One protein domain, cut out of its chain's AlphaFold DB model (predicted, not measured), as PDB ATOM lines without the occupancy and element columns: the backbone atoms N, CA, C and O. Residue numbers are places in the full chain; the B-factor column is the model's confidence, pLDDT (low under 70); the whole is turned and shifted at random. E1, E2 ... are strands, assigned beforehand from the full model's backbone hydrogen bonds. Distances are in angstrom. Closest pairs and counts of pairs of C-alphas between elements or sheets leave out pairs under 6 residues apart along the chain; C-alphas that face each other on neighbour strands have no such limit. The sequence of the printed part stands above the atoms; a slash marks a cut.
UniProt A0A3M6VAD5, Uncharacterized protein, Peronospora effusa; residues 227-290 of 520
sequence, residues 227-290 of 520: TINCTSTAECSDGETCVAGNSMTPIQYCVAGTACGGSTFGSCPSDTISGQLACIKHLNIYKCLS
ATOM      1  N   THR A 227     -23.267  21.198 -37.944       61.16
ATOM      2  CA  THR A 227     -21.820  21.402 -37.949       61.16
ATOM      3  C   THR A 227     -21.371  21.942 -36.592       61.16
ATOM      4  O   THR A 227     -21.578  23.115 -36.283       61.16
ATOM      5  N   ILE A 228     -20.805  21.068 -35.756       78.25
ATOM      6  CA  ILE A 228     -20.375  21.430 -34.405       78.25
ATOM      7  C   ILE A 228     -19.142  22.315 -34.543       78.25
ATOM      8  O   ILE A 228     -18.097  21.862 -35.015       78.25
ATOM      9  N   ASN A 229     -19.288  23.574 -34.132       84.56
ATOM     10  CA  ASN A 229     -18.165  24.486 -33.985       84.56
ATOM     11  C   ASN A 229     -17.294  24.010 -32.814       84.56
ATOM     12  O   ASN A 229     -17.803  23.860 -31.704       84.56
ATOM     13  N   CYS A 230     -16.001  23.815 -33.052       83.12
ATOM     14  CA  CYS A 230     -15.016  23.400 -32.051       83.12
ATOM     15  C   CYS A 230     -13.889  24.438 -31.924       83.12
ATOM     16  O   CYS A 230     -13.675  25.243 -32.825       83.12
ATOM     17  N   THR A 231     -13.140  24.431 -30.823       81.06
ATOM     18  CA  THR A 231     -11.869  25.170 -30.685       81.06
ATOM     19  C   THR A 231     -10.657  24.245 -30.565       81.06
ATOM     20  O   THR A 231      -9.516  24.682 -30.711       81.06
ATOM     21  N   SER A 232     -10.906  22.953 -30.339       81.88
ATOM     22  CA  SER A 232      -9.916  21.886 -30.260       81.88
ATOM     23  C   SER A 232     -10.549  20.526 -30.584       81.88
ATOM     24  O   SER A 232     -11.757  20.338 -30.449       81.88
ATOM     25  N   THR A 233      -9.736  19.532 -30.959       81.25
ATOM     26  CA  THR A 233     -10.210  18.150 -31.199       81.25
ATOM     27  C   THR A 233     -10.841  17.500 -29.961       81.25
ATOM     28  O   THR A 233     -11.641  16.585 -30.108       81.25
ATOM     29  N   ALA A 234     -10.552  17.990 -28.751       85.00
ATOM     30  CA  ALA A 234     -11.153  17.491 -27.512       85.00
ATOM     31  C   ALA A 234     -12.635  17.885 -27.326       85.00
ATOM     32  O   ALA A 234     -13.278  17.404 -26.398       85.00
ATOM     33  N   GLU A 235     -13.178  18.752 -28.188       89.00
ATOM     34  CA  GLU A 235     -14.603  19.122 -28.218       89.00
ATOM     35  C   GLU A 235     -15.419  18.294 -29.225       89.00
ATOM     36  O   GLU A 235     -16.642  18.414 -29.277       89.00
ATOM     37  N   CYS A 236     -14.753  17.461 -30.029       89.75
ATOM     38  CA  CYS A 236     -15.382  16.596 -31.021       89.75
ATOM     39  C   CYS A 236     -15.653  15.189 -30.462       89.75
ATOM     40  O   CYS A 236     -15.110  14.800 -29.428       89.75
ATOM     41  N   SER A 237     -16.504  14.414 -31.140       92.38
ATOM     42  CA  SER A 237     -16.824  13.038 -30.726       92.38
ATOM     43  C   SER A 237     -15.616  12.105 -30.888       92.38
ATOM     44  O   SER A 237     -14.724  12.368 -31.695       92.38
ATOM     45  N   ASP A 238     -15.606  10.962 -30.193       88.69
ATOM     46  CA  ASP A 238     -14.568   9.937 -30.374       88.69
ATOM     47  C   ASP A 238     -14.427   9.526 -31.855       88.69
ATOM     48  O   ASP A 238     -15.348   8.972 -32.459       88.69
ATOM     49  N   GLY A 239     -13.252   9.788 -32.437       85.75
ATOM     50  CA  GLY A 239     -12.957   9.528 -33.851       85.75
ATOM     51  C   GLY A 239     -13.263  10.685 -34.814       85.75
ATOM     52  O   GLY A 239     -13.065  10.527 -36.016       85.75
ATOM     53  N   GLU A 240     -13.706  11.841 -34.320       87.50
ATOM     54  CA  GLU A 240     -13.783  13.098 -35.070       87.50
ATOM     55  C   GLU A 240     -12.546  13.974 -34.785       87.50
ATOM     56  O   GLU A 240     -11.996  13.970 -33.685       87.50
ATOM     57  N   THR A 241     -12.102  14.751 -35.773       83.62
ATOM     58  CA  THR A 241     -11.016  15.733 -35.634       83.62
ATOM     59  C   THR A 241     -11.569  17.147 -35.805       83.62
ATOM     60  O   THR A 241     -12.377  17.379 -36.702       83.62
ATOM     61  N   CYS A 242     -11.114  18.111 -35.000       81.25
ATOM     62  CA  CYS A 242     -11.452  19.521 -35.210       81.25
ATOM     63  C   CYS A 242     -10.610  20.101 -36.360       81.25
ATOM     64  O   CYS A 242      -9.378  20.055 -36.313       81.25
ATOM     65  N   VAL A 243     -11.264  20.626 -37.398       82.44
ATOM     66  CA  VAL A 243     -10.624  21.135 -38.621       82.44
ATOM     67  C   VAL A 243     -10.926  22.614 -38.795       82.44
ATOM     68  O   VAL A 243     -12.088  23.009 -38.888       82.44
ATOM     69  N   ALA A 244      -9.885  23.442 -38.890       77.62
ATOM     70  CA  ALA A 244     -10.039  24.855 -39.223       77.62
ATOM     71  C   ALA A 244     -10.383  25.034 -40.710       77.62
ATOM     72  O   ALA A 244      -9.606  24.638 -41.586       77.62
ATOM     73  N   GLY A 245     -11.542  25.648 -40.978       67.38
ATOM     74  CA  GLY A 245     -11.968  26.036 -42.320       67.38
ATOM     75  C   GLY A 245     -11.147  27.186 -42.920       67.38
ATOM     76  O   GLY A 245     -10.239  27.734 -42.289       67.38
ATOM     77  N   ASN A 246     -11.488  27.561 -44.158       64.38
ATOM     78  CA  ASN A 246     -10.800  28.613 -44.911       64.38
ATOM     79  C   ASN A 246     -10.739  29.933 -44.111       64.38
ATOM     80  O   ASN A 246     -11.752  30.459 -43.649       64.38
ATOM     81  N   SER A 247      -9.531  30.493 -44.012       48.78
ATOM     82  CA  SER A 247      -9.130  31.628 -43.170       48.78
ATOM     83  C   SER A 247      -9.921  32.946 -43.331       48.78
ATOM     84  O   SER A 247      -9.594  33.914 -42.646       48.78
ATOM     85  N   MET A 248     -10.925  33.049 -44.211       56.09
ATOM     86  CA  MET A 248     -11.844  34.203 -44.211       56.09
ATOM     87  C   MET A 248     -12.851  34.174 -43.052       56.09
ATOM     88  O   MET A 248     -13.256  35.231 -42.574       56.09
ATOM     89  N   THR A 249     -13.209  32.989 -42.554       56.97
ATOM     90  CA  THR A 249     -14.009  32.825 -41.335       56.97
ATOM     91  C   THR A 249     -13.389  31.707 -40.495       56.97
ATOM     92  O   THR A 249     -13.365  30.573 -40.971       56.97
ATOM     93  N   PRO A 250     -12.901  31.965 -39.265       56.47
ATOM     94  CA  PRO A 250     -12.181  30.978 -38.452       56.47
ATOM     95  C   PRO A 250     -13.128  29.966 -37.782       56.47
ATOM     96  O   PRO A 250     -12.981  29.642 -36.605       56.47
ATOM     97  N   ILE A 251     -14.132  29.492 -38.523       61.38
ATOM     98  CA  ILE A 251     -15.051  28.463 -38.059       61.38
ATOM     99  C   ILE A 251     -14.337  27.123 -38.212       61.38
ATOM    100  O   ILE A 251     -13.943  26.702 -39.302       61.38
ATOM    101  N   GLN A 252     -14.101  26.511 -37.065       79.50
ATOM    102  CA  GLN A 252     -13.508  25.199 -36.904       79.50
ATOM    103  C   GLN A 252     -14.643  24.194 -36.729       79.50
ATOM    104  O   GLN A 252     -15.530  24.434 -35.912       79.50
ATOM    105  N   TYR A 253     -14.622  23.092 -37.471       84.88
ATOM    106  CA  TYR A 253     -15.696  22.099 -37.470       84.88
ATOM    107  C   TYR A 253     -15.178  20.703 -37.125       84.88
ATOM    108  O   TYR A 253     -14.101  20.308 -37.574       84.88
ATOM    109  N   CYS A 254     -15.970  19.929 -36.386       84.12
ATOM    110  CA  CYS A 254     -15.706  18.507 -36.181       84.12
ATOM    111  C   CYS A 254     -15.971  17.709 -37.469       84.12
ATOM    112  O   CYS A 254     -17.087  17.701 -37.988       84.12
ATOM    113  N   VAL A 255     -14.942  17.028 -37.979       83.25
ATOM    114  CA  VAL A 255     -15.002  16.165 -39.169       83.25
ATOM    115  C   VAL A 255     -14.681  14.729 -38.759       83.25
ATOM    116  O   VAL A 255     -13.677  14.481 -38.097       83.25
ATOM    117  N   ALA A 256     -15.522  13.770 -39.150       82.12
ATOM    118  CA  ALA A 256     -15.314  12.358 -38.831       82.12
ATOM    119  C   ALA A 256     -14.092  11.767 -39.555       82.12
ATOM    120  O   ALA A 256     -13.961  11.897 -40.773       82.12
ATOM    121  N   GLY A 257     -13.239  11.066 -38.805       78.81
ATOM    122  CA  GLY A 257     -11.964  10.516 -39.262       78.81
ATOM    123  C   GLY A 257     -10.751  11.357 -38.848       78.81
ATOM    124  O   GLY A 257     -10.867  12.429 -38.248       78.81
ATOM    125  N   THR A 258      -9.557  10.861 -39.173       65.75
ATOM    126  CA  THR A 258      -8.292  11.587 -39.017       65.75
ATOM    127  C   THR A 258      -8.188  12.673 -40.085       65.75
ATOM    128  O   THR A 258      -7.879  12.364 -41.233       65.75
ATOM    129  N   ALA A 259      -8.406  13.942 -39.711       63.66
ATOM    130  CA  ALA A 259      -8.552  15.063 -40.655       63.66
ATOM    131  C   ALA A 259      -7.562  15.061 -41.826       63.66
ATOM    132  O   ALA A 259      -7.952  15.356 -42.949       63.66
ATOM    133  N   CYS A 260      -6.287  14.766 -41.545       66.56
ATOM    134  CA  CYS A 260      -5.191  14.755 -42.517       66.56
ATOM    135  C   CYS A 260      -4.143  13.688 -42.140       66.56
ATOM    136  O   CYS A 260      -2.939  13.932 -42.184       66.56
ATOM    137  N   GLY A 261      -4.605  12.534 -41.643       42.75
ATOM    138  CA  GLY A 261      -3.757  11.487 -41.064       42.75
ATOM    139  C   GLY A 261      -3.730  10.211 -41.897       42.75
ATOM    140  O   GLY A 261      -4.324   9.216 -41.484       42.75
ATOM    141  N   GLY A 262      -3.041  10.248 -43.040       47.94
ATOM    142  CA  GLY A 262      -2.846   9.118 -43.950       47.94
ATOM    143  C   GLY A 262      -2.084   9.532 -45.215       47.94
ATOM    144  O   GLY A 262      -1.891  10.719 -45.460       47.94
ATOM    145  N   SER A 263      -1.664   8.557 -46.026       40.06
ATOM    146  CA  SER A 263      -1.263   8.796 -47.426       40.06
ATOM    147  C   SER A 263      -2.471   9.068 -48.332       40.06
ATOM    148  O   SER A 263      -2.324   9.597 -49.428       40.06
ATOM    149  N   THR A 264      -3.672   8.728 -47.864       45.78
ATOM    150  CA  THR A 264      -4.947   9.200 -48.395       45.78
ATOM    151  C   THR A 264      -5.218  10.619 -47.894       45.78
ATOM    152  O   THR A 264      -5.364  10.856 -46.693       45.78
ATOM    153  N   PHE A 265      -5.281  11.573 -48.823       56.69
ATOM    154  CA  PHE A 265      -5.553  12.977 -48.518       56.69
ATOM    155  C   PHE A 265      -6.928  13.127 -47.862       56.69
ATOM    156  O   PHE A 265      -7.940  12.671 -48.395       56.69
ATOM    157  N   GLY A 266      -6.949  13.733 -46.676       53.03
ATOM    158  CA  GLY A 266      -8.155  13.812 -45.865       53.03
ATOM    159  C   GLY A 266      -9.197  14.788 -46.413       53.03
ATOM    160  O   GLY A 266      -8.875  15.752 -47.110       53.03
ATOM    161  N   SER A 267     -10.462  14.516 -46.090       61.38
ATOM    162  CA  SER A 267     -11.645  15.150 -46.684       61.38
ATOM    163  C   SER A 267     -11.891  16.585 -46.203       61.38
ATOM    164  O   SER A 267     -12.914  16.876 -45.579       61.38
ATOM    165  N   CYS A 268     -10.978  17.504 -46.521       75.56
ATOM    166  CA  CYS A 268     -11.281  18.929 -46.506       75.56
ATOM    167  C   CYS A 268     -12.507  19.197 -47.402       75.56
ATOM    168  O   CYS A 268     -12.503  18.782 -48.564       75.56
ATOM    169  N   PRO A 269     -13.560  19.876 -46.907       68.06
ATOM    170  CA  PRO A 269     -14.740  20.153 -47.714       68.06
ATOM    171  C   PRO A 269     -14.372  21.100 -48.861       68.06
ATOM    172  O   PRO A 269     -13.928  22.224 -48.629       68.06
ATOM    173  N   SER A 270     -14.556  20.641 -50.098       62.81
ATOM    174  CA  SER A 270     -14.393  21.466 -51.293       62.81
ATOM    175  C   SER A 270     -15.512  22.502 -51.374       62.81
ATOM    176  O   SER A 270     -16.690  22.144 -51.431       62.81
ATOM    177  N   ASP A 271     -15.140  23.775 -51.418       64.44
ATOM    178  CA  ASP A 271     -16.042  24.869 -51.768       64.44
ATOM    179  C   ASP A 271     -16.113  24.949 -53.302       64.44
ATOM    180  O   ASP A 271     -15.081  24.918 -53.974       64.44
ATOM    181  N   THR A 272     -17.314  25.070 -53.871       60.75
ATOM    182  CA  THR A 272     -17.515  25.211 -55.323       60.75
ATOM    183  C   THR A 272     -16.819  26.439 -55.916       60.75
ATOM    184  O   THR A 272     -16.590  26.471 -57.121       60.75
ATOM    185  N   ILE A 273     -16.463  27.428 -55.089       65.19
ATOM    186  CA  ILE A 273     -15.708  28.627 -55.474       65.19
ATOM    187  C   ILE A 273     -14.192  28.429 -55.303       65.19
ATOM    188  O   ILE A 273     -13.420  28.953 -56.104       65.19
ATOM    189  N   SER A 274     -13.752  27.691 -54.276       66.25
ATOM    190  CA  SER A 274     -12.320  27.547 -53.924       66.25
ATOM    191  C   SER A 274     -11.667  26.253 -54.437       66.25
ATOM    192  O   SER A 274     -10.467  26.062 -54.248       66.25
ATOM    193  N   GLY A 275     -12.445  25.349 -55.037       71.00
ATOM    194  CA  GLY A 275     -11.985  24.033 -55.469       71.00
ATOM    195  C   GLY A 275     -11.735  23.064 -54.307       71.00
ATOM    196  O   GLY A 275     -12.268  23.207 -53.202       71.00
ATOM    197  N   GLN A 276     -10.926  22.036 -54.568       70.75
ATOM    198  CA  GLN A 276     -10.528  21.061 -53.557       70.75
ATOM    199  C   GLN A 276      -9.439  21.659 -52.656       70.75
ATOM    200  O   GLN A 276      -8.313  21.891 -53.087       70.75
ATOM    201  N   LEU A 277      -9.788  21.927 -51.395       81.38
ATOM    202  CA  LEU A 277      -8.850  22.481 -50.420       81.38
ATOM    203  C   LEU A 277      -7.820  21.419 -50.011       81.38
ATOM    204  O   LEU A 277      -8.182  20.291 -49.672       81.38
ATOM    205  N   ALA A 278      -6.545  21.795 -49.972       78.81
ATOM    206  CA  ALA A 278      -5.483  20.953 -49.442       78.81
ATOM    207  C   ALA A 278      -5.412  21.084 -47.917       78.81
ATOM    208  O   ALA A 278      -5.535  22.191 -47.380       78.81
ATOM    209  N   CYS A 279      -5.161  19.978 -47.214       82.75
ATOM    210  CA  CYS A 279      -4.806  20.059 -45.804       82.75
ATOM    211  C   CYS A 279      -3.300  20.234 -45.608       82.75
ATOM    212  O   CYS A 279      -2.510  19.458 -46.144       82.75
ATOM    213  N   ILE A 280      -2.921  21.176 -44.744       82.12
ATOM    214  CA  ILE A 280      -1.570  21.267 -44.178       82.12
ATOM    215  C   ILE A 280      -1.607  21.038 -42.665       82.12
ATOM    216  O   ILE A 280      -2.602  21.331 -41.993       82.12
ATOM    217  N   LYS A 281      -0.484  20.577 -42.112       80.75
ATOM    218  CA  LYS A 281      -0.263  20.467 -40.667       80.75
ATOM    219  C   LYS A 281       0.761  21.512 -40.231       80.75
ATOM    220  O   LYS A 281       1.940  21.369 -40.527       80.75
ATOM    221  N   HIS A 282       0.336  22.521 -39.475       76.69
ATOM    222  CA  HIS A 282       1.223  23.571 -38.966       76.69
ATOM    223  C   HIS A 282       1.087  23.703 -37.445       76.69
ATOM    224  O   HIS A 282      -0.017  23.878 -36.932       76.69
ATOM    225  N   LEU A 283       2.201  23.600 -36.706       79.12
ATOM    226  CA  LEU A 283       2.231  23.595 -35.228       79.12
ATOM    227  C   LEU A 283       1.253  22.576 -34.593       79.12
ATOM    228  O   LEU A 283       0.612  22.850 -33.585       79.12
ATOM    229  N   ASN A 284       1.137  21.389 -35.201       71.94
ATOM    230  CA  ASN A 284       0.165  20.329 -34.871       71.94
ATOM    231  C   ASN A 284      -1.328  20.672 -35.060       71.94
ATOM    232  O   ASN A 284      -2.166  19.818 -34.785       71.94
ATOM    233  N   ILE A 285      -1.665  21.844 -35.604       72.81
ATOM    234  CA  ILE A 285      -3.027  22.188 -36.027       72.81
ATOM    235  C   ILE A 285      -3.187  21.840 -37.512       72.81
ATOM    236  O   ILE A 285      -2.339  22.192 -38.337       72.81
ATOM    237  N   TYR A 286      -4.282  21.159 -37.850       80.19
ATOM    238  CA  TYR A 286      -4.669  20.873 -39.230       80.19
ATOM    239  C   TYR A 286      -5.536  22.007 -39.790       80.19
ATOM    240  O   TYR A 286      -6.465  22.475 -39.127       80.19
ATOM    241  N   LYS A 287      -5.231  22.455 -41.010       86.31
ATOM    242  CA  LYS A 287      -5.945  23.536 -41.704       86.31
ATOM    243  C   LYS A 287      -6.226  23.140 -43.146       86.31
ATOM    244  O   LYS A 287      -5.321  22.639 -43.806       86.31
ATOM    245  N   CYS A 288      -7.420  23.455 -43.641       85.62
ATOM    246  CA  CYS A 288      -7.758  23.363 -45.062       85.62
ATOM    247  C   CYS A 288      -7.549  24.725 -45.747       85.62
ATOM    248  O   CYS A 288      -8.135  25.723 -45.320       85.62
ATOM    249  N   LEU A 289      -6.730  24.786 -46.802       87.12
ATOM    250  CA  LEU A 289      -6.434  26.010 -47.561       87.12
ATOM    251  C   LEU A 289      -6.635  25.789 -49.068       87.12
ATOM    252  O   LEU A 289      -6.461  24.678 -49.567       87.12
ATOM    253  N   SER A 290      -6.969  26.860 -49.797       87.38
ATOM    254  CA  SER A 290      -6.806  26.889 -51.256       87.38
ATOM    255  C   SER A 290      -5.324  27.044 -51.611       87.38
ATOM    256  O   SER A 290      -4.500  27.389 -50.759       87.38
TER     257      SER A 290
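Overview. This is residues 227 to 290 of the 520 residues of an uncharacterized protein of Peronospora effusa (UniProt A0A3M6VAD5). Little regular structure: two small two-stranded hairpins, E1-E2 and E3-E4, meet through E1 and E4, amid long loops. The 64 printed residues hold no named helix and four strands, E1 to E4, in two antiparallel sheets. The class is all strand, with 20 residues in named elements. The whole is compact, with a radius of gyration of the C-alphas of 10.9 A, and spans 30 by 28 by 22 A.

Along the chain. After residues 227 to 239, E1, residues 240 to 244, begins at C-alpha 240 (-13.783, 13.098, -35.070) and is 13.0 A long. E2 is residues 252 to 256, 13.1 A; E3 residues 278 to 282, 12.7 A; E4 residues 285 to 289, 12.6 A, ending at (-6.434, 26.010, -47.561).

Arrangement. In hairpin E1-E2, N 241 and O 255 are 2.8 A apart. The closest C-alphas of E1 and E4, Ala 244 and Lys 287, are 5.0 A apart. In hairpin E3-E4, N 280 and O 287 are 3.0 A apart. E2 and E3 are apart.

Size, cuts and confidence. The C-alphas of Asp 238 and Ile 273, the farthest apart, are 31.3 A apart. The printed part has no cut. The link E2 to E3 is long, 21 residues. pLDDT is under 70 in 24 residues, among them 258 to 267.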